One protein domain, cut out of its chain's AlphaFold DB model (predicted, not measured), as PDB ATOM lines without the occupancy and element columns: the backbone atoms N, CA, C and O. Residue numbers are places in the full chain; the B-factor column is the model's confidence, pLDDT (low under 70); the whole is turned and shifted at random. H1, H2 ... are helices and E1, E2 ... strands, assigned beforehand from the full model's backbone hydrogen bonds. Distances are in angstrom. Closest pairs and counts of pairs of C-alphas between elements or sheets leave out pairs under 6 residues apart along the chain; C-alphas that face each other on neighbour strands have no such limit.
ATOM      1  N   VAL A 354      20.865 -44.753 -39.420       89.31
ATOM      2  CA  VAL A 354      21.147 -45.433 -38.153       89.31
ATOM      3  C   VAL A 354      22.381 -46.297 -38.360       89.31
ATOM      4  O   VAL A 354      22.399 -47.145 -39.244       89.31
ATOM      5  N   LYS A 355      23.443 -46.055 -37.579       86.94
ATOM      6  CA  LYS A 355      24.726 -46.784 -37.679       86.94
ATOM      7  C   LYS A 355      25.291 -46.842 -39.119       86.94
ATOM      8  O   LYS A 355      25.913 -47.822 -39.506       86.94
ATOM      9  N   GLY A 356      25.075 -45.788 -39.913       86.44
ATOM     10  CA  GLY A 356      25.525 -45.691 -41.310       86.44
ATOM     11  C   GLY A 356      24.544 -46.244 -42.353       86.44
ATOM     12  O   GLY A 356      24.683 -45.935 -43.535       86.44
ATOM     13  N   ILE A 357      23.510 -46.974 -41.928       91.56
ATOM     14  CA  ILE A 357      22.440 -47.491 -42.787       91.56
ATOM     15  C   ILE A 357      21.448 -46.356 -43.040       91.56
ATOM     16  O   ILE A 357      20.784 -45.894 -42.111       91.56
ATOM     17  N   LYS A 358      21.372 -45.870 -44.282       92.56
ATOM     18  CA  LYS A 358      20.484 -44.763 -44.669       92.56
ATOM     19  C   LYS A 358      19.182 -45.276 -45.270       92.56
ATOM     20  O   LYS A 358      19.164 -46.317 -45.920       92.56
ATOM     21  N   LEU A 359      18.115 -44.492 -45.137       89.50
ATOM     22  CA  LEU A 359      16.919 -44.696 -45.956       89.50
ATOM     23  C   LEU A 359      17.267 -44.602 -47.453       89.50
ATOM     24  O   LEU A 359      18.033 -43.729 -47.868       89.50
ATOM     25  N   GLY A 360      16.691 -45.494 -48.258       87.81
ATOM     26  CA  GLY A 360      16.839 -45.537 -49.712       87.81
ATOM     27  C   GLY A 360      18.077 -46.269 -50.241       87.81
ATOM     28  O   GLY A 360      18.256 -46.316 -51.455       87.81
ATOM     29  N   ILE A 361      18.931 -46.847 -49.388       92.75
ATOM     30  CA  ILE A 361      20.018 -47.726 -49.864       92.75
ATOM     31  C   ILE A 361      19.461 -49.086 -50.302       92.75
ATOM     32  O   ILE A 361      18.388 -49.490 -49.847       92.75
ATOM     33  N   SER A 362      20.183 -49.800 -51.172       93.88
ATOM     34  CA  SER A 362      19.762 -51.134 -51.613       93.88
ATOM     35  C   SER A 362      19.780 -52.142 -50.464       93.88
ATOM     36  O   SER A 362      20.587 -52.026 -49.536       93.88
ATOM     37  N   SER A 363      18.912 -53.148 -50.546       92.38
ATOM     38  CA  SER A 363      18.832 -54.248 -49.583       92.38
ATOM     39  C   SER A 363      20.174 -54.960 -49.404       92.38
ATOM     40  O   SER A 363      20.618 -55.148 -48.277       92.38
ATOM     41  N   GLU A 364      20.878 -55.254 -50.500       92.69
ATOM     42  CA  GLU A 364      22.215 -55.865 -50.483       92.69
ATOM     43  C   GLU A 364      23.217 -55.015 -49.697       92.69
ATOM     44  O   GLU A 364      23.928 -55.517 -48.829       92.69
ATOM     45  N   THR A 365      23.227 -53.702 -49.946       93.06
ATOM     46  CA  THR A 365      24.114 -52.777 -49.233       93.06
ATOM     47  C   THR A 365      23.763 -52.736 -47.748       93.06
ATOM     48  O   THR A 365      24.650 -52.808 -46.901       93.06
ATOM     49  N   ALA A 366      22.472 -52.649 -47.415       91.50
ATOM     50  CA  ALA A 366      21.998 -52.643 -46.035       91.50
ATOM     51  C   ALA A 366      22.377 -53.924 -45.282       91.50
ATOM     52  O   ALA A 366      22.800 -53.855 -44.130       91.50
ATOM     53  N   TRP A 367      22.271 -55.077 -45.943       91.44
ATOM     54  CA  TRP A 367      22.637 -56.377 -45.390       91.44
ATOM     55  C   TRP A 367      24.130 -56.463 -45.059       91.44
ATOM     56  O   TRP A 367      24.501 -56.909 -43.972       91.44
ATOM     57  N   GLU A 368      24.992 -55.973 -45.950       90.88
ATOM     58  CA  GLU A 368      26.436 -55.927 -45.697       90.88
ATOM     59  C   GLU A 368      26.796 -54.949 -44.568       90.88
ATOM     60  O   GLU A 368      27.647 -55.263 -43.734       90.88
ATOM     61  N   TYR A 369      26.100 -53.809 -44.459       91.25
ATOM     62  CA  TYR A 369      26.250 -52.925 -43.297       91.25
ATOM     63  C   TYR A 369      25.846 -53.616 -41.992       91.25
ATOM     64  O   TYR A 369      26.576 -53.494 -41.011       91.25
ATOM     65  N   LEU A 370      24.730 -54.353 -41.971       89.38
ATOM     66  CA  LEU A 370      24.297 -55.095 -40.784       89.38
ATOM     67  C   LEU A 370      25.329 -56.147 -40.364       89.38
ATOM     68  O   LEU A 370      25.693 -56.200 -39.194       89.38
ATOM     69  N   LYS A 371      25.868 -56.934 -41.302       87.88
ATOM     70  CA  LYS A 371      26.935 -57.911 -41.004       87.88
ATOM     71  C   LYS A 371      28.210 -57.264 -40.471       87.88
ATOM     72  O   LYS A 371      28.934 -57.876 -39.688       87.88
ATOM     73  N   ALA A 372      28.515 -56.047 -40.920       87.12
ATOM     74  CA  ALA A 372      29.689 -55.311 -40.467       87.12
ATOM     75  C   ALA A 372      29.543 -54.771 -39.031       87.12
ATOM     76  O   ALA A 372      30.556 -54.460 -38.394       87.12
ATOM     77  N   LEU A 373      28.317 -54.667 -38.502       84.06
ATOM     78  CA  LEU A 373      28.082 -54.341 -37.098       84.06
ATOM     79  C   LEU A 373      28.504 -55.543 -36.240       84.06
ATOM     80  O   LEU A 373      27.857 -56.583 -36.230       84.06
ATOM     81  N   LYS A 374      29.624 -55.410 -35.524       69.50
ATOM     82  CA  LYS A 374      30.128 -56.434 -34.596       69.50
ATOM     83  C   LYS A 374      29.288 -56.468 -33.310       69.50
ATOM     84  O   LYS A 374      29.759 -56.012 -32.274       69.50
ATOM     85  N   GLU A 375      28.058 -56.960 -33.393       79.12
ATOM     86  CA  GLU A 375      27.142 -57.126 -32.250       79.12
ATOM     87  C   GLU A 375      26.959 -58.619 -31.906       79.12
ATOM     88  O   GLU A 375      27.367 -59.504 -32.659       79.12
ATOM     89  N   ASP A 376      26.335 -58.912 -30.762       62.03
ATOM     90  CA  ASP A 376      26.279 -60.258 -30.160       62.03
ATOM     91  C   ASP A 376      25.491 -61.313 -30.963       62.03
ATOM     92  O   ASP A 376      25.531 -62.504 -30.637       62.03
ATOM     93  N   ARG A 377      24.731 -60.908 -31.988       71.94
ATOM     94  CA  ARG A 377      23.925 -61.809 -32.825       71.94
ATOM     95  C   ARG A 377      24.011 -61.416 -34.289       71.94
ATOM     96  O   ARG A 377      23.901 -60.239 -34.618       71.94
ATOM     97  N   GLU A 378      24.133 -62.420 -35.154       79.94
ATOM     98  CA  GLU A 378      24.049 -62.218 -36.599       79.94
ATOM     99  C   GLU A 378      22.676 -61.647 -36.995       79.94
ATOM    100  O   GLU A 378      21.660 -61.994 -36.374       79.94
ATOM    101  N   PRO A 379      22.626 -60.774 -38.017       85.00
ATOM    102  CA  PRO A 379      21.366 -60.271 -38.537       85.00
ATOM    103  C   PRO A 379      20.528 -61.416 -39.115       85.00
ATOM    104  O   PRO A 379      21.045 -62.377 -39.685       85.00
ATOM    105  N   SER A 380      19.211 -61.301 -38.989       85.88
ATOM    106  CA  SER A 380      18.247 -62.274 -39.513       85.88
ATOM    107  C   SER A 380      17.397 -61.648 -40.610       85.88
ATOM    108  O   SER A 380      17.088 -60.460 -40.542       85.88
ATOM    109  N   GLN A 381      17.023 -62.442 -41.613       86.75
ATOM    110  CA  GLN A 381      16.131 -62.034 -42.699       86.75
ATOM    111  C   GLN A 381      14.797 -62.767 -42.570       86.75
ATOM    112  O   GLN A 381      14.756 -63.994 -42.453       86.75
ATOM    113  N   LEU A 382      13.706 -62.010 -42.622       76.81
ATOM    114  CA  LEU A 382      12.337 -62.511 -42.615       76.81
ATOM    115  C   LEU A 382      11.582 -61.906 -43.797       76.81
ATOM    116  O   LEU A 382      11.800 -60.754 -44.147       76.81
ATOM    117  N   HIS A 383      10.676 -62.667 -44.401       72.56
ATOM    118  CA  HIS A 383       9.723 -62.100 -45.350       72.56
ATOM    119  C   HIS A 383       8.487 -61.637 -44.581       72.56
ATOM    120  O   HIS A 383       7.992 -62.378 -43.723       72.56
ATOM    121  N   TYR A 384       7.982 -60.443 -44.880       66.31
ATOM    122  CA  TYR A 384       6.772 -59.929 -44.252       66.31
ATOM    123  C   TYR A 384       5.679 -59.650 -45.283       66.31
ATOM    124  O   TYR A 384       5.914 -59.183 -46.398       66.31
ATOM    125  N   HIS A 385       4.454 -59.957 -44.867       56.97
ATOM    126  CA  HIS A 385       3.224 -59.616 -45.562       56.97
ATOM    127  C   HIS A 385       2.333 -58.897 -44.559       56.97
ATOM    128  O   HIS A 385       1.829 -59.517 -43.618       56.97
ATOM    129  N   GLU A 386       2.187 -57.588 -44.720       56.38
ATOM    130  CA  GLU A 386       1.486 -56.750 -43.755       56.38
ATOM    131  C   GLU A 386       0.384 -55.946 -44.426       56.38
ATOM    132  O   GLU A 386       0.531 -55.448 -45.538       56.38
ATOM    133  N   ILE A 387      -0.739 -55.823 -43.724       51.53
ATOM    134  CA  ILE A 387      -1.919 -55.100 -44.182       51.53
ATOM    135  C   ILE A 387      -2.054 -53.865 -43.288       51.53
ATOM    136  O   ILE A 387      -2.369 -53.982 -42.102       51.53
ATOM    137  N   VAL A 388      -1.776 -52.675 -43.820       52.28
ATOM    138  CA  VAL A 388      -1.953 -51.404 -43.089       52.28
ATOM    139  C   VAL A 388      -3.436 -51.047 -43.081       52.28
ATOM    140  O   VAL A 388      -4.101 -51.293 -44.073       52.28
ATOM    141  N   LYS A 389      -3.954 -50.510 -41.967       46.91
ATOM    142  CA  LYS A 389      -5.390 -50.296 -41.668       46.91
ATOM    143  C   LYS A 389      -6.242 -49.732 -42.821       46.91
ATOM    144  O   LYS A 389      -5.753 -49.156 -43.785       46.91
ATOM    145  N   HIS A 390      -7.562 -49.864 -42.664       44.88
ATOM    146  CA  HIS A 390      -8.564 -49.309 -43.576       44.88
ATOM    147  C   HIS A 390      -8.241 -47.851 -43.981       44.88
ATOM    148  O   HIS A 390      -7.924 -47.047 -43.105       44.88
ATOM    149  N   PRO A 391      -8.371 -47.472 -45.264       39.72
ATOM    150  CA  PRO A 391      -8.021 -46.144 -45.757       39.72
ATOM    151  C   PRO A 391      -8.676 -44.966 -45.017       39.72
ATOM    152  O   PRO A 391      -8.031 -43.942 -44.819       39.72
ATOM    153  N   ASP A 392      -9.915 -45.123 -44.541       38.88
ATOM    154  CA  ASP A 392     -10.599 -44.124 -43.697       38.88
ATOM    155  C   ASP A 392      -9.863 -43.878 -42.363       38.88
ATOM    156  O   ASP A 392      -9.764 -42.742 -41.914       38.88
ATOM    157  N   ALA A 393      -9.267 -44.920 -41.771       39.97
ATOM    158  CA  ALA A 393      -8.441 -44.788 -40.572       39.97
ATOM    159  C   ALA A 393      -7.103 -44.091 -40.866       39.97
ATOM    160  O   ALA A 393      -6.510 -43.533 -39.960       39.97
ATOM    161  N   ILE A 394      -6.644 -44.099 -42.121       37.56
ATOM    162  CA  ILE A 394      -5.422 -43.415 -42.569       37.56
ATOM    163  C   ILE A 394      -5.723 -41.950 -42.928       37.56
ATOM    164  O   ILE A 394      -4.872 -41.078 -42.760       37.56
ATOM    165  N   TYR A 395      -6.945 -41.645 -43.370       31.12
ATOM    166  CA  TYR A 395      -7.401 -40.281 -43.656       31.12
ATOM    167  C   TYR A 395      -7.459 -39.413 -42.381       31.12
ATOM    168  O   TYR A 395      -6.966 -38.284 -42.391       31.12
ATOM    169  N   ASP A 396      -7.937 -39.972 -41.262       33.16
ATOM    170  CA  ASP A 396      -7.951 -39.311 -39.941       33.16
ATOM    171  C   ASP A 396      -6.540 -39.103 -39.345       33.16
ATOM    172  O   ASP A 396      -6.313 -38.162 -38.572       33.16
ATOM    173  N   GLU A 397      -5.570 -39.937 -39.740       34.69
ATOM    174  CA  GLU A 397      -4.145 -39.767 -39.413       34.69
ATOM    175  C   GLU A 397      -3.503 -38.643 -40.237       34.69
ATOM    176  O   GLU A 397      -2.639 -37.929 -39.739       34.69
ATOM    177  N   PHE A 398      -3.928 -38.444 -41.488       32.38
ATOM    178  CA  PHE A 398      -3.348 -37.443 -42.390       32.38
ATOM    179  C   PHE A 398      -3.910 -36.023 -42.214       32.38
ATOM    180  O   PHE A 398      -3.239 -35.068 -42.607       32.38
ATOM    181  N   ILE A 399      -5.098 -35.879 -41.616       26.81
ATOM    182  CA  ILE A 399      -5.764 -34.584 -41.355       26.81
ATOM    183  C   ILE A 399      -5.414 -33.998 -39.967       26.81
ATOM    184  O   ILE A 399      -5.766 -32.860 -39.668       26.81
ATOM    185  N   GLY A 400      -4.614 -34.702 -39.155       29.86
ATOM    186  CA  GLY A 400      -4.034 -34.154 -37.923       29.86
ATOM    187  C   GLY A 400      -4.747 -34.535 -36.622       29.86
ATOM    188  O   GLY A 400      -4.503 -33.894 -35.599       29.86
ATOM    189  N   THR A 401      -5.596 -35.566 -36.613       26.56
ATOM    190  CA  THR A 401      -6.440 -35.876 -35.439       26.56
ATOM    191  C   THR A 401      -6.011 -37.058 -34.582       26.56
ATOM    192  O   THR A 401      -6.251 -37.030 -33.385       26.56
ATOM    193  N   THR A 402      -5.315 -38.050 -35.115       27.81
ATOM    194  CA  THR A 402      -4.710 -39.128 -34.316       27.81
ATOM    195  C   THR A 402      -3.823 -39.880 -35.273       27.81
ATOM    196  O   THR A 402      -4.373 -40.558 -36.117       27.81
ATOM    197  N   TYR A 403      -2.497 -39.776 -35.209       33.31
ATOM    198  CA  TYR A 403      -1.657 -40.714 -35.959       33.31
ATOM    199  C   TYR A 403      -1.702 -42.057 -35.185       33.31
ATOM    200  O   TYR A 403      -1.507 -42.052 -33.991       33.31
ATOM    201  N   TYR A 404      -1.996 -43.226 -35.715       31.61
ATOM    202  CA  TYR A 404      -1.845 -44.479 -34.955       31.61
ATOM    203  C   TYR A 404      -1.584 -45.614 -35.935       31.61
ATOM    204  O   TYR A 404      -2.366 -46.563 -36.065       31.61
ATOM    205  N   GLY A 405      -0.416 -45.531 -36.572       35.25
ATOM    206  CA  GLY A 405       0.151 -46.636 -37.326       35.25
ATOM    207  C   GLY A 405       0.295 -46.347 -38.807       35.25
ATOM    208  O   GLY A 405      -0.410 -46.917 -39.635       35.25
ATOM    209  N   VAL A 406       1.348 -45.610 -39.150       33.53
ATOM    210  CA  VAL A 406       1.956 -45.752 -40.471       33.53
ATOM    211  C   VAL A 406       2.944 -46.926 -40.356       33.53
ATOM    212  O   VAL A 406       4.127 -46.696 -40.144       33.53
ATOM    213  N   PHE A 407       2.416 -48.161 -40.472       34.72
ATOM    214  CA  PHE A 407       3.061 -49.506 -40.432       34.72
ATOM    215  C   PHE A 407       3.317 -50.174 -39.062       34.72
ATOM    216  O   PHE A 407       3.619 -49.502 -38.081       34.72
ATOM    217  N   PRO A 408       3.368 -51.520 -38.999       32.19
ATOM    218  CA  PRO A 408       2.350 -52.502 -39.352       32.19
ATOM    219  C   PRO A 408       1.661 -53.061 -38.097       32.19
ATOM    220  O   PRO A 408       2.281 -53.357 -37.073       32.19
ATOM    221  N   TYR A 409       0.341 -53.201 -38.176       33.81
ATOM    222  CA  TYR A 409      -0.493 -53.729 -37.103       33.81
ATOM    223  C   TYR A 409      -0.827 -55.195 -37.382       33.81
ATOM    224  O   TYR A 409      -1.054 -55.593 -38.523       33.81
ATOM    225  N   LYS A 410      -0.876 -56.014 -36.328       30.34
ATOM    226  CA  LYS A 410      -1.299 -57.410 -36.436       30.34
ATOM    227  C   LYS A 410      -2.809 -57.433 -36.687       30.34
ATOM    228  O   LYS A 410      -3.575 -57.041 -35.814       30.34
ATOM    229  N   VAL A 411      -3.202 -57.865 -37.884       31.17
ATOM    230  CA  VAL A 411      -4.588 -57.916 -38.380       31.17
ATOM    231  C   VAL A 411      -5.548 -58.467 -37.318       31.17
ATOM    232  O   VAL A 411      -5.387 -59.595 -36.845       31.17
ATOM    233  N   GLY A 412      -6.565 -57.677 -36.962       37.03
ATOM    234  CA  GLY A 412      -7.775 -58.207 -36.346       37.03
ATOM    235  C   GLY A 412      -8.628 -58.880 -37.420       37.03
ATOM    236  O   GLY A 412      -8.643 -58.443 -38.566       37.03
ATOM    237  N   VAL A 413      -9.372 -59.928 -37.061       36.00
ATOM    238  CA  VAL A 413     -10.148 -60.803 -37.974       36.00
ATOM    239  C   VAL A 413     -11.183 -60.053 -38.849       36.00
ATOM    240  O   VAL A 413     -11.789 -60.662 -39.718       36.00
ATOM    241  N   ASN A 414     -11.360 -58.738 -38.675       40.28
ATOM    242  CA  ASN A 414     -12.334 -57.900 -39.379       40.28
ATOM    243  C   ASN A 414     -11.721 -56.811 -40.301       40.28
ATOM    244  O   ASN A 414     -12.482 -56.083 -40.939       40.28
ATOM    245  N   ASP A 415     -10.392 -56.692 -40.419       43.47
ATOM    246  CA  ASP A 415      -9.712 -55.606 -41.165       43.47
ATOM    247  C   ASP A 415      -9.467 -55.936 -42.658       43.47
ATOM    248  O   ASP A 415      -8.346 -55.907 -43.161       43.47
ATOM    249  N   PHE A 416     -10.527 -56.261 -43.402       40.94
ATOM    250  CA  PHE A 416     -10.441 -56.832 -44.761       40.94
ATOM    251  C   PHE A 416     -10.093 -55.864 -45.918       40.94
ATOM    252  O   PHE A 416     -10.203 -56.259 -47.078       40.94
ATOM    253  N   ALA A 417      -9.703 -54.612 -45.667       49.97
ATOM    254  CA  ALA A 417      -9.507 -53.621 -46.741       49.97
ATOM    255  C   ALA A 417      -8.318 -52.679 -46.511       49.97
ATOM    256  O   ALA A 417      -8.421 -51.480 -46.745       49.97
ATOM    257  N   GLY A 418      -7.210 -53.207 -46.004       50.47
ATOM    258  CA  GLY A 418      -5.994 -52.432 -45.816       50.47
ATOM    259  C   GLY A 418      -5.046 -52.408 -47.019       50.47
ATOM    260  O   GLY A 418      -5.243 -53.121 -48.002       50.47
ATOM    261  N   VAL A 419      -4.007 -51.577 -46.934       55.38
ATOM    262  CA  VAL A 419      -2.926 -51.485 -47.928       55.38
ATOM    263  C   VAL A 419      -1.951 -52.649 -47.734       55.38
ATOM    264  O   VAL A 419      -1.374 -52.781 -46.655       55.38
ATOM    265  N   ASN A 420      -1.773 -53.485 -48.762       61.06
ATOM    266  CA  ASN A 420      -0.887 -54.651 -48.714       61.06
ATOM    267  C   ASN A 420       0.561 -54.248 -48.976       61.06
ATOM    268  O   ASN A 420       0.913 -53.822 -50.074       61.06
ATOM    269  N   LEU A 421       1.418 -54.459 -47.988       63.16
ATOM    270  CA  LEU A 421       2.835 -54.153 -48.064       63.16
ATOM    271  C   LEU A 421       3.620 -55.446 -47.918       63.16
ATOM    272  O   LEU A 421       3.603 -56.103 -46.878       63.16
ATOM    273  N   ASN A 422       4.282 -55.802 -49.015       69.62
ATOM    274  CA  ASN A 422       5.071 -57.018 -49.145       69.62
ATOM    275  C   ASN A 422       6.530 -56.622 -49.247       69.62
ATOM    276  O   ASN A 422       6.880 -55.807 -50.105       69.62
ATOM    277  N   GLY A 423       7.368 -57.208 -48.409       79.25
ATOM    278  CA  GLY A 423       8.772 -56.853 -48.367       79.25
ATOM    279  C   GLY A 423       9.601 -57.827 -47.551       79.25
ATOM    280  O   GLY A 423       9.108 -58.850 -47.072       79.25
ATOM    281  N   ASP A 424      10.871 -57.479 -47.392       82.44
ATOM    282  CA  ASP A 424      11.792 -58.200 -46.522       82.44
ATOM    283  C   ASP A 424      12.089 -57.363 -45.281       82.44
ATOM    284  O   ASP A 424      12.171 -56.141 -45.339       82.44
ATOM    285  N   ASP A 425      12.250 -58.023 -44.148       82.00
ATOM    286  CA  ASP A 425      12.581 -57.416 -42.869       82.00
ATOM    287  C   ASP A 425      13.924 -57.973 -42.401       82.00
ATOM    288  O   ASP A 425      14.095 -59.194 -42.282       82.00
ATOM    289  N   TYR A 426      14.891 -57.085 -42.171       88.75
ATOM    290  CA  TYR A 426      16.175 -57.450 -41.585       88.75
ATOM    291  C   TYR A 426      16.221 -57.023 -40.126       88.75
ATOM    292  O   TYR A 426      16.156 -55.832 -39.830       88.75
ATOM    293  N   ARG A 427      16.407 -57.989 -39.224       87.44
ATOM    294  CA  ARG A 427      16.395 -57.749 -37.777       87.44
ATOM    295  C   ARG A 427      17.734 -58.030 -37.136       87.44
ATOM    296  O   ARG A 427      18.347 -59.067 -37.406       87.44
ATOM    297  N   MET A 428      18.142 -57.154 -36.229       88.81
ATOM    298  CA  MET A 428      19.375 -57.279 -35.458       88.81
ATOM    299  C   MET A 428      19.226 -56.602 -34.093       88.81
ATOM    300  O   MET A 428      18.426 -55.687 -33.927       88.81
ATOM    301  N   LEU A 429      20.002 -57.038 -33.102       88.19
ATOM    302  CA  LEU A 429      20.146 -56.294 -31.852       88.19
ATOM    303  C   LEU A 429      21.361 -55.376 -31.962       88.19
ATOM    304  O   LEU A 429      22.425 -55.825 -32.380       88.19
ATOM    305  N   ILE A 430      21.200 -54.111 -31.586       87.38
ATOM    306  CA  ILE A 430      22.274 -53.113 -31.621       87.38
ATOM    307  C   ILE A 430      22.410 -52.416 -30.268       87.38
ATOM    308  O   ILE A 430      21.458 -52.357 -29.486       87.38
ATOM    309  N   SER A 431      23.572 -51.814 -30.015       84.25
ATOM    310  CA  SER A 431      23.741 -50.884 -28.895       84.25
ATOM    311  C   SER A 431      23.456 -49.436 -29.313       84.25
ATOM    312  O   SER A 431      24.117 -48.888 -30.211       84.25
ATOM    313  N   LEU A 432      22.490 -48.797 -28.647       80.94
ATOM    314  CA  LEU A 432      22.178 -47.371 -28.753       80.94
ATOM    315  C   LEU A 432      22.320 -46.730 -27.368       80.94
ATOM    316  O   LEU A 432      21.600 -47.096 -26.447       80.94
ATOM    317  N   ASP A 433      23.258 -45.790 -27.222       74.88
ATOM    318  CA  ASP A 433      23.546 -45.108 -25.947       74.88
ATOM    319  C   ASP A 433      23.736 -46.084 -24.764       74.88
ATOM    320  O   ASP A 433      23.087 -45.996 -23.724       74.88
ATOM    321  N   ASN A 434      24.590 -47.095 -24.970       75.62
ATOM    322  CA  ASN A 434      24.874 -48.183 -24.020       75.62
ATOM    323  C   ASN A 434      23.661 -49.043 -23.616       75.62
ATOM    324  O   ASN A 434      23.758 -49.839 -22.683       75.62
ATOM    325  N   THR A 435      22.539 -48.925 -24.328       79.00
ATOM    326  CA  THR A 435      21.346 -49.752 -24.133       79.00
ATOM    327  C   THR A 435      21.171 -50.684 -25.326       79.00
ATOM    328  O   THR A 435      21.207 -50.248 -26.478       79.00
ATOM    329  N   THR A 436      20.968 -51.976 -25.067       85.19
ATOM    330  CA  THR A 436      20.633 -52.938 -26.121       85.19
ATOM    331  C   THR A 436      19.203 -52.699 -26.597       85.19
ATOM    332  O   THR A 436      18.256 -52.750 -25.808       85.19
ATOM    333  N   VAL A 437      19.047 -52.454 -27.893       86.19
ATOM    334  CA  VAL A 437      17.763 -52.206 -28.559       86.19
ATOM    335  C   VAL A 437      17.623 -53.123 -29.772       86.19
ATOM    336  O   VAL A 437      18.616 -53.594 -30.329       86.19
ATOM    337  N   GLY A 438      16.388 -53.395 -30.181       85.88
ATOM    338  CA  GLY A 438      16.111 -54.049 -31.455       85.88
ATOM    339  C   GLY A 438      16.167 -53.051 -32.607       85.88
ATOM    340  O   GLY A 438      15.739 -51.906 -32.449       85.88
ATOM    341  N   LEU A 439      16.700 -53.486 -33.745       88.12
ATOM    342  CA  LEU A 439      16.742 -52.771 -35.014       88.12
ATOM    343  C   LEU A 439      16.067 -53.631 -36.086       88.12
ATOM    344  O   LEU A 439      16.568 -54.714 -36.384       88.12
ATOM    345  N   ASP A 440      15.012 -53.104 -36.699       85.44
ATOM    346  CA  ASP A 440      14.355 -53.697 -37.867       85.44
ATOM    347  C   ASP A 440      14.543 -52.775 -39.082       85.44
ATOM    348  O   ASP A 440      14.327 -51.558 -38.995       85.44
ATOM    349  N   LEU A 441      14.939 -53.341 -40.222       87.62
ATOM    350  CA  LEU A 441      14.998 -52.654 -41.512       87.62
ATOM    351  C   LEU A 441      13.901 -53.200 -42.417       87.62
ATOM    352  O   LEU A 441      13.956 -54.354 -42.831       87.62
ATOM    353  N   TYR A 442      12.963 -52.342 -42.799       84.38
ATOM    354  CA  TYR A 442      11.905 -52.702 -43.734       84.38
ATOM    355  C   TYR A 442      12.360 -52.420 -45.160       84.38
ATOM    356  O   TYR A 442      12.571 -51.265 -45.551       84.38
ATOM    357  N   ILE A 443      12.506 -53.485 -45.937       84.31
ATOM    358  CA  ILE A 443      12.879 -53.469 -47.344       84.31
ATOM    359  C   ILE A 443      11.617 -53.554 -48.188       84.31
ATOM    360  O   ILE A 443      10.872 -54.530 -48.129       84.31
ATOM    361  N   LEU A 444      11.429 -52.557 -49.039       82.06
ATOM    362  CA  LEU A 444      10.352 -52.528 -50.014       82.06
ATOM    363  C   LEU A 444      10.947 -52.208 -51.382       82.06
ATOM    364  O   LEU A 444      11.790 -51.321 -51.506       82.06
ATOM    365  N   ASP A 445      10.522 -52.957 -52.400       84.94
ATOM    366  CA  ASP A 445      10.987 -52.807 -53.784       84.94
ATOM    367  C   ASP A 445      12.533 -52.837 -53.914       84.94
ATOM    368  O   ASP A 445      13.111 -52.191 -54.784       84.94
ATOM    369  N   GLY A 446      13.215 -53.586 -53.033       87.81
ATOM    370  CA  GLY A 446      14.678 -53.740 -53.014       87.81
ATOM    371  C   GLY A 446      15.454 -52.637 -52.282       87.81
ATOM    372  O   GLY A 446      16.686 -52.667 -52.280       87.81
ATOM    373  N   PHE A 447      14.773 -51.688 -51.632       91.31
ATOM    374  CA  PHE A 447      15.399 -50.567 -50.922       91.31
ATOM    375  C   PHE A 447      14.925 -50.451 -49.470       91.31
ATOM    376  O   PHE A 447      13.764 -50.720 -49.154       91.31
ATOM    377  N   VAL A 448      15.813 -49.978 -48.589       89.25
ATOM    378  CA  VAL A 448      15.479 -49.669 -47.188       89.25
ATOM    379  C   VAL A 448      14.468 -48.529 -47.151       89.25
ATOM    380  O   VAL A 448      14.794 -47.372 -47.419       89.25
ATOM    381  N   SER A 449      13.233 -48.857 -46.805       84.88
ATOM    382  CA  SER A 449      12.093 -47.946 -46.865       84.88
ATOM    383  C   SER A 449      11.670 -47.428 -45.494       84.88
ATOM    384  O   SER A 449      11.144 -46.313 -45.407       84.88
ATOM    385  N   ALA A 450      11.960 -48.183 -44.433       86.25
ATOM    386  CA  ALA A 450      11.879 -47.720 -43.055       86.25
ATOM    387  C   ALA A 450      12.929 -48.409 -42.169       86.25
ATOM    388  O   ALA A 450      13.394 -49.505 -42.471       86.25
ATOM    389  N   ILE A 451      13.289 -47.751 -41.069       85.81
ATOM    390  CA  ILE A 451      14.173 -48.272 -40.023       85.81
ATOM    391  C   ILE A 451      13.453 -48.095 -38.693       85.81
ATOM    392  O   ILE A 451      13.056 -46.979 -38.357       85.81
ATOM    393  N   ARG A 452      13.303 -49.165 -37.920       86.25
ATOM    394  CA  ARG A 452      12.671 -49.134 -36.602       86.25
ATOM    395  C   ARG A 452      13.674 -49.520 -35.530       86.25
ATOM    396  O   ARG A 452      14.378 -50.510 -35.658       86.25
ATOM    397  N   ILE A 453      13.683 -48.746 -34.455       84.88
ATOM    398  CA  ILE A 453      14.414 -49.019 -33.226       84.88
ATOM    399  C   ILE A 453      13.384 -49.205 -32.114       84.88
ATOM    400  O   ILE A 453      12.530 -48.338 -31.925       84.88
ATOM    401  N   TYR A 454      13.454 -50.303 -31.373       81.19
ATOM    402  CA  TYR A 454      12.517 -50.594 -30.283       81.19
ATOM    403  C   TYR A 454      13.246 -51.136 -29.052       81.19
ATOM    404  O   TYR A 454      14.331 -51.711 -29.149       81.19
ATOM    405  N   GLY A 455      12.670 -50.918 -27.871       78.94
ATOM    406  CA  GLY A 455      13.254 -51.403 -26.628       78.94
ATOM    407  C   GLY A 455      13.062 -52.908 -26.450       78.94
ATOM    408  O   GLY A 455      12.124 -53.493 -26.980       78.94
ATOM    409  N   LEU A 456      13.935 -53.539 -25.665       73.50
ATOM    410  CA  LEU A 456      13.852 -54.966 -25.315       73.50
ATOM    411  C   LEU A 456      13.219 -55.201 -23.931       73.50
ATOM    412  O   LEU A 456      13.457 -56.231 -23.300       73.50
ATOM    413  N   GLY A 457      12.457 -54.224 -23.423       59.94
ATOM    414  CA  GLY A 457      11.802 -54.298 -22.116       59.94
ATOM    415  C   GLY A 457      10.898 -55.528 -21.990       59.94
ATOM    416  O   GLY A 457      10.245 -55.929 -22.948       59.94
ATOM    417  N   SER A 458      10.845 -56.115 -20.791       50.16
ATOM    418  CA  SER A 458      10.361 -57.483 -20.549       50.16
ATOM    419  C   SER A 458       8.898 -57.774 -20.914       50.16
ATOM    420  O   SER A 458       8.564 -58.949 -20.990       50.16
ATOM    421  N   ASN A 459       8.049 -56.763 -21.155       48.34
ATOM    422  CA  ASN A 459       6.640 -56.947 -21.548       48.34
ATOM    423  C   ASN A 459       6.131 -55.979 -22.646       48.34
ATOM    424  O   ASN A 459       5.200 -56.338 -23.366       48.34
ATOM    425  N   ASP A 460       6.734 -54.791 -22.820       56.84
ATOM    426  CA  ASP A 460       6.090 -53.680 -23.555       56.84
ATOM    427  C   ASP A 460       6.927 -53.133 -24.735       56.84
ATOM    428  O   ASP A 460       6.494 -52.206 -25.418       56.84
ATOM    429  N   ASN A 461       8.131 -53.670 -24.981       63.75
ATOM    430  CA  ASN A 461       9.106 -53.145 -25.957       63.75
ATOM    431  C   ASN A 461       9.457 -51.645 -25.788       63.75
ATOM    432  O   ASN A 461       9.892 -50.987 -26.736       63.75
ATOM    433  N   SER A 462       9.274 -51.082 -24.590       68.81
ATOM    434  CA  SER A 462       9.516 -49.663 -24.318       68.81
ATOM    435  C   SER A 462      11.003 -49.318 -24.192       68.81
ATOM    436  O   SER A 462      11.830 -50.124 -23.757       68.81
ATOM    437  N   LEU A 463      11.345 -48.089 -24.581       74.00
ATOM    438  CA  LEU A 463      12.667 -47.494 -24.436       74.00
ATOM    439  C   LEU A 463      12.865 -47.038 -22.985       74.00
ATOM    440  O   LEU A 463      12.219 -46.103 -22.518       74.00
ATOM    441  N   THR A 464      13.805 -47.661 -22.278       71.81
ATOM    442  CA  THR A 464      14.090 -47.389 -20.857       71.81
ATOM    443  C   THR A 464      14.615 -45.975 -20.578       71.81
ATOM    444  O   THR A 464      14.508 -45.511 -19.447       71.81
ATOM    445  N   ASN A 465      15.153 -45.276 -21.586       78.88
ATOM    446  CA  ASN A 465      15.714 -43.922 -21.468       78.88
ATOM    447  C   ASN A 465      15.077 -42.924 -22.460       78.88
ATOM    448  O   ASN A 465      15.770 -42.176 -23.152       78.88
ATOM    449  N   PHE A 466      13.745 -42.951 -22.575       82.88
ATOM    450  CA  PHE A 466      12.998 -42.167 -23.564       82.88
ATOM    451  C   PHE A 466      13.257 -40.651 -23.495       82.88
ATOM    452  O   PHE A 466      13.581 -40.055 -24.519       82.88
ATOM    453  N   ASP A 467      13.172 -40.032 -22.311       85.12
ATOM    454  CA  ASP A 467      13.329 -38.574 -22.164       85.12
ATOM    455  C   ASP A 467      14.738 -38.098 -22.593       85.12
ATOM    456  O   ASP A 467      14.877 -37.056 -23.241       85.12
ATOM    457  N   SER A 468      15.791 -38.875 -22.305       85.75
ATOM    458  CA  SER A 468      17.157 -38.546 -22.750       85.75
ATOM    459  C   SER A 468      17.310 -38.678 -24.264       85.75
ATOM    460  O   SER A 468      17.908 -37.810 -24.902       85.75
ATOM    461  N   LEU A 469      16.736 -39.730 -24.858       86.50
ATOM    462  CA  LEU A 469      16.724 -39.906 -26.310       86.50
ATOM    463  C   LEU A 469      15.935 -38.779 -26.994       86.50
ATOM    464  O   LEU A 469      16.391 -38.243 -28.003       86.50
ATOM    465  N   LEU A 470      14.801 -38.360 -26.424       88.62
ATOM    466  CA  LEU A 470      13.992 -37.258 -26.944       88.62
ATOM    467  C   LEU A 470      14.780 -35.946 -26.920       88.62
ATOM    468  O   LEU A 470      14.787 -35.215 -27.913       88.62
ATOM    469  N   SER A 471      15.492 -35.670 -25.826       90.19
ATOM    470  CA  SER A 471      16.380 -34.507 -25.711       90.19
ATOM    471  C   SER A 471      17.502 -34.531 -26.755       90.19
ATOM    472  O   SER A 471      17.774 -33.520 -27.410       90.19
ATOM    473  N   LEU A 472      18.109 -35.698 -26.990       89.38
ATOM    474  CA  LEU A 472      19.159 -35.871 -27.997       89.38
ATOM    475  C   LEU A 472      18.638 -35.618 -29.418       89.38
ATOM    476  O   LEU A 472      19.278 -34.906 -30.194       89.38
ATOM    477  N   TYR A 473      17.465 -36.153 -29.758       90.75
ATOM    478  CA  TYR A 473      16.843 -35.923 -31.065       90.75
ATOM    479  C   TYR A 473      16.391 -34.473 -31.229       90.75
ATOM    480  O   TYR A 473      16.614 -33.890 -32.287       90.75
ATOM    481  N   THR A 474      15.854 -33.863 -30.174       92.25
ATOM    482  CA  THR A 474      15.482 -32.442 -30.161       92.25
ATOM    483  C   THR A 474      16.704 -31.547 -30.367       92.25
ATOM    484  O   THR A 474      16.663 -30.596 -31.142       92.25
ATOM    485  N   THR A 475      17.836 -31.888 -29.750       92.75
ATOM    486  CA  THR A 475      19.105 -31.170 -29.944       92.75
ATOM    487  C   THR A 475      19.627 -31.329 -31.375       92.75
ATOM    488  O   THR A 475      20.147 -30.380 -31.956       92.75
ATOM    489  N   LYS A 476      19.484 -32.523 -31.966       91.38
ATOM    490  CA  LYS A 476      19.988 -32.828 -33.313       91.38
ATOM    491  C   LYS A 476      19.114 -32.259 -34.437       91.38
ATOM    492  O   LYS A 476      19.649 -31.842 -35.462       91.38
ATOM    493  N   TYR A 477      17.794 -32.282 -34.275       91.31
ATOM    494  CA  TYR A 477      16.820 -32.014 -35.340       91.31
ATOM    495  C   TYR A 477      15.900 -30.811 -35.060       91.31
ATOM    496  O   TYR A 477      15.072 -30.465 -35.906       91.31
ATOM    497  N   GLY A 478      16.056 -30.153 -33.908       91.38
ATOM    498  CA  GLY A 478      15.188 -29.073 -33.439       91.38
ATOM    499  C   GLY A 478      13.933 -29.584 -32.727       91.38
ATOM    500  O   GLY A 478      13.740 -30.784 -32.552       91.38
ATOM    501  N   GLU A 479      13.060 -28.668 -32.314       91.25
ATOM    502  CA  GLU A 479      11.820 -28.984 -31.589       91.25
ATOM    503  C   GLU A 479      10.863 -29.873 -32.411       91.25
ATOM    504  O   GLU A 479      10.530 -29.494 -33.530       91.25
ATOM    505  N   PRO A 480      10.407 -31.037 -31.928       87.00
ATOM    506  CA  PRO A 480       9.507 -31.909 -32.691       87.00
ATOM    507  C   PRO A 480       8.114 -31.305 -32.911       87.00
ATOM    508  O   PRO A 480       7.603 -30.562 -32.080       87.00
ATOM    509  N   GLU A 481       7.461 -31.718 -33.995       83.12
ATOM    510  CA  GLU A 481       6.005 -31.636 -34.118       83.12
ATOM    511  C   GLU A 481       5.380 -32.608 -33.103       83.12
ATOM    512  O   GLU A 481       5.758 -33.783 -33.054       83.12
ATOM    513  N   ILE A 482       4.442 -32.130 -32.284       75.31
ATOM    514  CA  ILE A 482       3.821 -32.936 -31.224       75.31
ATOM    515  C   ILE A 482       2.467 -33.436 -31.701       75.31
ATOM    516  O   ILE A 482       1.543 -32.655 -31.937       75.31
ATOM    517  N   ILE A 483       2.325 -34.752 -31.782       65.06
ATOM    518  CA  ILE A 483       1.037 -35.404 -31.970       65.06
ATOM    519  C   ILE A 483       0.571 -35.852 -30.595       65.06
ATOM    520  O   ILE A 483       0.977 -36.907 -30.101       65.06
ATOM    521  N   LYS A 484      -0.285 -35.029 -29.987       55.41
ATOM    522  CA  LYS A 484      -0.962 -35.407 -28.755       55.41
ATOM    523  C   LYS A 484      -1.968 -36.495 -29.042       55.41
ATOM    524  O   LYS A 484      -2.811 -36.364 -29.929       55.41
ATOM    525  N   ASP A 485      -1.882 -37.551 -28.257       46.31
ATOM    526  CA  ASP A 485      -2.908 -38.563 -28.248       46.31
ATOM    527  C   ASP A 485      -3.881 -38.310 -27.094       46.31
ATOM    528  O   ASP A 485      -3.655 -38.684 -25.944       46.31
ATOM    529  N   PHE A 486      -4.998 -37.672 -27.437       42.38
ATOM    530  CA  PHE A 486      -6.082 -37.382 -26.503       42.38
ATOM    531  C   PHE A 486      -6.923 -38.617 -26.149       42.38
ATOM    532  O   PHE A 486      -7.836 -38.518 -25.329       42.38
ATOM    533  N   SER A 487      -6.646 -39.786 -26.743       37.56
ATOM    534  CA  SER A 487      -7.381 -41.012 -26.420       37.56
ATOM    535  C   SER A 487      -6.974 -41.617 -25.068       37.56
ATOM    536  O   SER A 487      -7.806 -42.254 -24.421       37.56
ATOM    537  N   SER A 504       1.628 -40.652 -23.850       54.84
ATOM    538  CA  SER A 504       1.109 -41.123 -25.151       54.84
ATOM    539  C   SER A 504       1.473 -40.205 -26.328       54.84
ATOM    540  O   SER A 504       1.205 -40.529 -27.488       54.84
ATOM    541  N   ASP A 505       2.100 -39.063 -26.039       66.50
ATOM    542  CA  ASP A 505       2.523 -38.088 -27.033       66.50
ATOM    543  C   ASP A 505       3.577 -38.673 -27.979       66.50
ATOM    544  O   ASP A 505       4.527 -39.351 -27.571       66.50
ATOM    545  N   ARG A 506       3.427 -38.361 -29.267       70.75
ATOM    546  CA  ARG A 506       4.413 -38.701 -30.294       70.75
ATOM    547  C   ARG A 506       5.097 -37.472 -30.833       70.75
ATOM    548  O   ARG A 506       4.477 -36.436 -31.052       70.75
ATOM    549  N   TYR A 507       6.384 -37.642 -31.082       81.25
ATOM    550  CA  TYR A 507       7.290 -36.582 -31.483       81.25
ATOM    551  C   TYR A 507       7.756 -36.863 -32.904       81.25
ATOM    552  O   TYR A 507       8.305 -37.934 -33.181       81.25
ATOM    553  N   VAL A 508       7.491 -35.926 -33.811       81.75
ATOM    554  CA  VAL A 508       7.717 -36.113 -35.244       81.75
ATOM    555  C   VAL A 508       8.608 -35.022 -35.811       81.75
ATOM    556  O   VAL A 508       8.461 -33.840 -35.514       81.75
ATOM    557  N   TRP A 509       9.523 -35.423 -36.687       88.12
ATOM    558  CA  TRP A 509      10.307 -34.517 -37.516       88.12
ATOM    559  C   TRP A 509      10.098 -34.878 -38.979       88.12
ATOM    560  O   TRP A 509      10.566 -35.925 -39.429       88.12
ATOM    561  N   ASN A 510       9.402 -34.020 -39.725       83.44
ATOM    562  CA  ASN A 510       9.193 -34.201 -41.158       83.44
ATOM    563  C   ASN A 510      10.262 -33.461 -41.972       83.44
ATOM    564  O   ASN A 510      10.489 -32.269 -41.781       83.44
ATOM    565  N   PHE A 511      10.879 -34.160 -42.919       88.75
ATOM    566  CA  PHE A 511      11.892 -33.639 -43.835       88.75
ATOM    567  C   PHE A 511      11.526 -33.969 -45.283       88.75
ATOM    568  O   PHE A 511      10.640 -34.776 -45.557       88.75
ATOM    569  N   LYS A 512      12.267 -33.392 -46.231       87.69
ATOM    570  CA  LYS A 512      12.057 -33.630 -47.665       87.69
ATOM    571  C   LYS A 512      12.247 -35.094 -48.065       87.69
ATOM    572  O   LYS A 512      11.600 -35.571 -48.987       87.69
ATOM    573  N   ASN A 513      13.189 -35.788 -47.429       87.50
ATOM    574  CA  ASN A 513      13.579 -37.155 -47.780       87.50
ATOM    575  C   ASN A 513      12.956 -38.233 -46.878       87.50
ATOM    576  O   ASN A 513      13.262 -39.416 -47.038       87.50
ATOM    577  N   GLY A 514      12.093 -37.847 -45.942       84.12
ATOM    578  CA  GLY A 514      11.446 -38.767 -45.015       84.12
ATOM    579  C   GLY A 514      11.108 -38.103 -43.690       84.12
ATOM    580  O   GLY A 514      11.216 -36.889 -43.538       84.12
ATOM    581  N   ARG A 515      10.720 -38.904 -42.705       87.31
ATOM    582  CA  ARG A 515      10.398 -38.418 -41.363       87.31
ATOM    583  C   ARG A 515      10.976 -39.310 -40.277       87.31
ATOM    584  O   ARG A 515      11.256 -40.484 -40.514       87.31
ATOM    585  N   ILE A 516      11.108 -38.740 -39.088       86.62
ATOM    586  CA  ILE A 516      11.424 -39.450 -37.852       86.62
ATOM    587  C   ILE A 516      10.195 -39.377 -36.956       86.62
ATOM    588  O   ILE A 516       9.665 -38.291 -36.749       86.62
ATOM    589  N   GLU A 517       9.753 -40.508 -36.428       83.06
ATOM    590  CA  GLU A 517       8.667 -40.612 -35.456       83.06
ATOM    591  C   GLU A 517       9.198 -41.287 -34.194       83.06
ATOM    592  O   GLU A 517       9.878 -42.308 -34.266       83.06
ATOM    593  N   MET A 518       8.925 -40.702 -33.034       80.56
ATOM    594  CA  MET A 518       9.454 -41.169 -31.761       80.56
ATOM    595  C   MET A 518       8.350 -41.238 -30.705       80.56
ATOM    596  O   MET A 518       7.537 -40.325 -30.566       80.56
ATOM    597  N   SER A 519       8.344 -42.341 -29.958       78.62
ATOM    598  CA  SER A 519       7.443 -42.629 -28.839       78.62
ATOM    599  C   SER A 519       8.179 -43.438 -27.772       78.62
ATOM    600  O   SER A 519       9.269 -43.960 -28.027       78.62
ATOM    601  N   GLU A 520       7.571 -43.612 -26.600       74.50
ATOM    602  CA  GLU A 520       8.126 -44.478 -25.553       74.50
ATOM    603  C   GLU A 520       8.328 -45.928 -26.020       74.50
ATOM    604  O   GLU A 520       9.152 -46.644 -25.461       74.50
ATOM    605  N   TYR A 521       7.639 -46.359 -27.079       72.00
ATOM    606  CA  TYR A 521       7.718 -47.714 -27.632       72.00
ATOM    607  C   TYR A 521       8.781 -47.885 -28.724       72.00
ATOM    608  O   TYR A 521       9.017 -49.001 -29.191       72.00
ATOM    609  N   GLY A 522       9.410 -46.799 -29.174       78.50
ATOM    610  CA  GLY A 522      10.422 -46.877 -30.220       78.50
ATOM    611  C   GLY A 522      10.600 -45.606 -31.037       78.50
ATOM    612  O   GLY A 522       9.841 -44.640 -30.930       78.50
ATOM    613  N   ILE A 523      11.617 -45.652 -31.891       84.25
ATOM    614  CA  ILE A 523      11.959 -44.620 -32.867       84.25
ATOM    615  C   ILE A 523      11.834 -45.230 -34.258       84.25
ATOM    616  O   ILE A 523      12.306 -46.339 -34.501       84.25
ATOM    617  N   MET A 524      11.237 -44.501 -35.186       83.62
ATOM    618  CA  MET A 524      11.037 -44.937 -36.555       83.62
ATOM    619  C   MET A 524      11.524 -43.874 -37.527       83.62
ATOM    620  O   MET A 524      11.176 -42.703 -37.417       83.62
ATOM    621  N   TYR A 525      12.317 -44.293 -38.501       86.62
ATOM    622  CA  TYR A 525      12.718 -43.500 -39.650       86.62
ATOM    623  C   TYR A 525      11.954 -44.021 -40.859       86.62
ATOM    624  O   TYR A 525      11.988 -45.218 -41.132       86.62
ATOM    625  N   ILE A 526      11.271 -43.143 -41.584       82.81
ATOM    626  CA  ILE A 526      10.370 -43.533 -42.671       82.81
ATOM    627  C   ILE A 526      10.726 -42.727 -43.913       82.81
ATOM    628  O   ILE A 526      10.803 -41.500 -43.853       82.81
ATOM    629  N   SER A 527      10.939 -43.405 -45.040       83.25
ATOM    630  CA  SER A 527      11.230 -42.738 -46.312       83.25
ATOM    631  C   SER A 527       9.988 -42.067 -46.899       83.25
ATOM    632  O   SER A 527       8.871 -42.574 -46.782       83.25
ATOM    633  N   ASP A 528      10.182 -40.943 -47.593       80.19
ATOM    634  CA  ASP A 528       9.075 -40.283 -48.300       80.19
ATOM    635  C   ASP A 528       8.520 -41.152 -49.443       80.19
ATOM    636  O   ASP A 528       7.328 -41.124 -49.729       80.19
ATOM    637  N   VAL A 529       9.353 -42.020 -50.033       79.75
ATOM    638  CA  VAL A 529       8.930 -43.002 -51.046       79.75
ATOM    639  C   VAL A 529       7.894 -43.970 -50.472       79.75
ATOM    640  O   VAL A 529       6.847 -44.190 -51.086       79.75
ATOM    641  N   LEU A 530       8.145 -44.502 -49.271       75.44
ATOM    642  CA  LEU A 530       7.200 -45.378 -48.580       75.44
ATOM    643  C   LEU A 530       5.903 -44.639 -48.241       75.44
ATOM    644  O   LEU A 530       4.813 -45.151 -48.500       75.44
ATOM    645  N   LEU A 531       6.013 -43.414 -47.712       71.31
ATOM    646  CA  LEU A 531       4.852 -42.576 -47.395       71.31
ATOM    647  C   LEU A 531       4.008 -42.285 -48.640       71.31
ATOM    648  O   LEU A 531       2.780 -42.372 -48.585       71.31
ATOM    649  N   ALA A 532       4.641 -41.965 -49.767       73.25
ATOM    650  CA  ALA A 532       3.964 -41.702 -51.029       73.25
ATOM    651  C   ALA A 532       3.243 -42.948 -51.563       73.25
ATOM    652  O   ALA A 532       2.094 -42.838 -52.005       73.25
ATOM    653  N   LYS A 533       3.875 -44.128 -51.479       72.88
ATOM    654  CA  LYS A 533       3.256 -45.399 -51.881       72.88
ATOM    655  C   LYS A 533       2.025 -45.704 -51.036       72.88
ATOM    656  O   LYS A 533       0.951 -45.911 -51.594       72.88
ATOM    657  N   VAL A 534       2.142 -45.611 -49.711       66.38
ATOM    658  CA  VAL A 534       0.995 -45.811 -48.816       66.38
ATOM    659  C   VAL A 534      -0.114 -44.818 -49.109       66.38
ATOM    660  O   VAL A 534      -1.245 -45.243 -49.305       66.38
ATOM    661  N   ARG A 535       0.179 -43.517 -49.233       66.69
ATOM    662  CA  ARG A 535      -0.843 -42.511 -49.580       66.69
ATOM    663  C   ARG A 535      -1.582 -42.859 -50.870       66.69
ATOM    664  O   ARG A 535      -2.803 -42.713 -50.933       66.69
ATOM    665  N   LYS A 536      -0.853 -43.300 -51.897       69.56
ATOM    666  CA  LYS A 536      -1.435 -43.689 -53.183       69.56
ATOM    667  C   LYS A 536      -2.354 -44.900 -53.030       69.56
ATOM    668  O   LYS A 536      -3.513 -44.824 -53.433       69.56
ATOM    669  N   GLU A 537      -1.868 -45.971 -52.412       65.88
ATOM    670  CA  GLU A 537      -2.634 -47.210 -52.243       65.88
ATOM    671  C   GLU A 537      -3.847 -47.013 -51.319       65.88
ATOM    672  O   GLU A 537      -4.922 -47.543 -51.589       65.88
ATOM    673  N   CYS A 538      -3.736 -46.157 -50.299       60.22
ATOM    674  CA  CYS A 538      -4.871 -45.756 -49.465       60.22
ATOM    675  C   CYS A 538      -5.940 -45.043 -50.284       60.22
ATOM    676  O   CYS A 538      -7.118 -45.386 -50.208       60.22
ATOM    677  N   LYS A 539      -5.538 -44.051 -51.086       62.88
ATOM    678  CA  LYS A 539      -6.466 -43.274 -51.912       62.88
ATOM    679  C   LYS A 539      -7.206 -44.170 -52.907       62.88
ATOM    680  O   LYS A 539      -8.414 -44.030 -53.080       62.88
ATOM    681  N   GLU A 540      -6.499 -45.098 -53.541       66.56
ATOM    682  CA  GLU A 540      -7.093 -46.085 -54.448       66.56
ATOM    683  C   GLU A 540      -8.026 -47.054 -53.699       66.56
ATOM    684  O   GLU A 540      -9.134 -47.334 -54.166       66.56
TER     685      GLU A 540
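This is residues 354 to 487 and 504 to 540 of the 589 residues of an uncharacterized protein of Duncaniella muris (UniProt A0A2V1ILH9). One twisted sheet of eight strands makes the body, curled so that its E1 and E2 end wraps round a hollow, which H4 crosses from the end of E8 to the beginning of E2. H1 packs on the sheet by E2 and E3, H3 covers E8 and E7, and H2 lies off the sheet by the tail of H4. You have 171 printed residues with four named helices and eight named strands in the order H1 E1 H2 E2 E3 E4 H3 E5 E6 E7 E8 H4; the class is mixed, helices and strands. The sheet runs E1 E2 E3 E4 E8 E7 E6 E5, antiparallel throughout; the whole is compact, with a radius of gyration of the C-alphas of 15.9 A and spans of 43 by 34 by 33 A.

Start at edge strand E1, residues 380 to 388, 23.2 A long, which bends by 53 degrees at residue 385. Beside it find E2, residues 419 to 432, 31.9 A, from C-alpha 419 at (-2.926, -51.485, -47.928); it bends by 73 degrees at residue 429. Next come E3, residues 435 to 444, 28.3 A, and E4, residues 447 to 455, 24.4 A. Then follow E8, residues 522 to 527, E7, residues 514 to 519, E6, residues 506 to 511, and E5, residues 481 to 483. For the helices, find H1, residues 363 to 372, at C-alpha 363 (18.832, -54.248, -49.583); H2, residues 391 to 398; H3, residues 466 to 477, 16.0 A; and H4, residues 528 to 540, 18.2 A, ending at C-alpha 540 (-7.093, -46.085, -54.448).

E2 E3 E4 and E6 E7 E8 are meanders, each strand the antiparallel neighbour of the one before. Look for N 382 and O 425 between E1 and E2, 2.9 A, and N 451 and O 525 between E4 and E8, 2.8 A, within hydrogen-bond range. H1 is on the sheet at a height of 9.4 A, along E3 at 11 degrees on the local plane; C-alphas 363 and 447 are its closest to E4, 5.2 A. H3 is on the sheet over E8 and E7, height 9.1 A; its closest C-alphas to E7 are 466 and 519, 7.7 A. H4 is on the sheet too; its closest C-alphas to E2 are 537 and 419, 6.1 A. H2 is not on the sheet and only just touches H4, with 3 pairs of C-alphas within 8 A, at residues 538 to 539 of H4 alone; the closest are 391 and 538, 4.9 A. In H1, H3 and H4 every O i to N i+4 pair is within hydrogen-bond range; in H2, 3 of 4 are.

The C-alphas farthest apart are those of Asn 434 and Glu 540, 44.2 A. Residues 488 to 503 are not printed, and C-alphas 487 and 504 are 8.6 A apart across this cut. The link from H2 to E2, residues 399 to 418, is long. Mean pLDDT of the printed part is 71.4; 61 residues are under 70, among them residues 384 to 422.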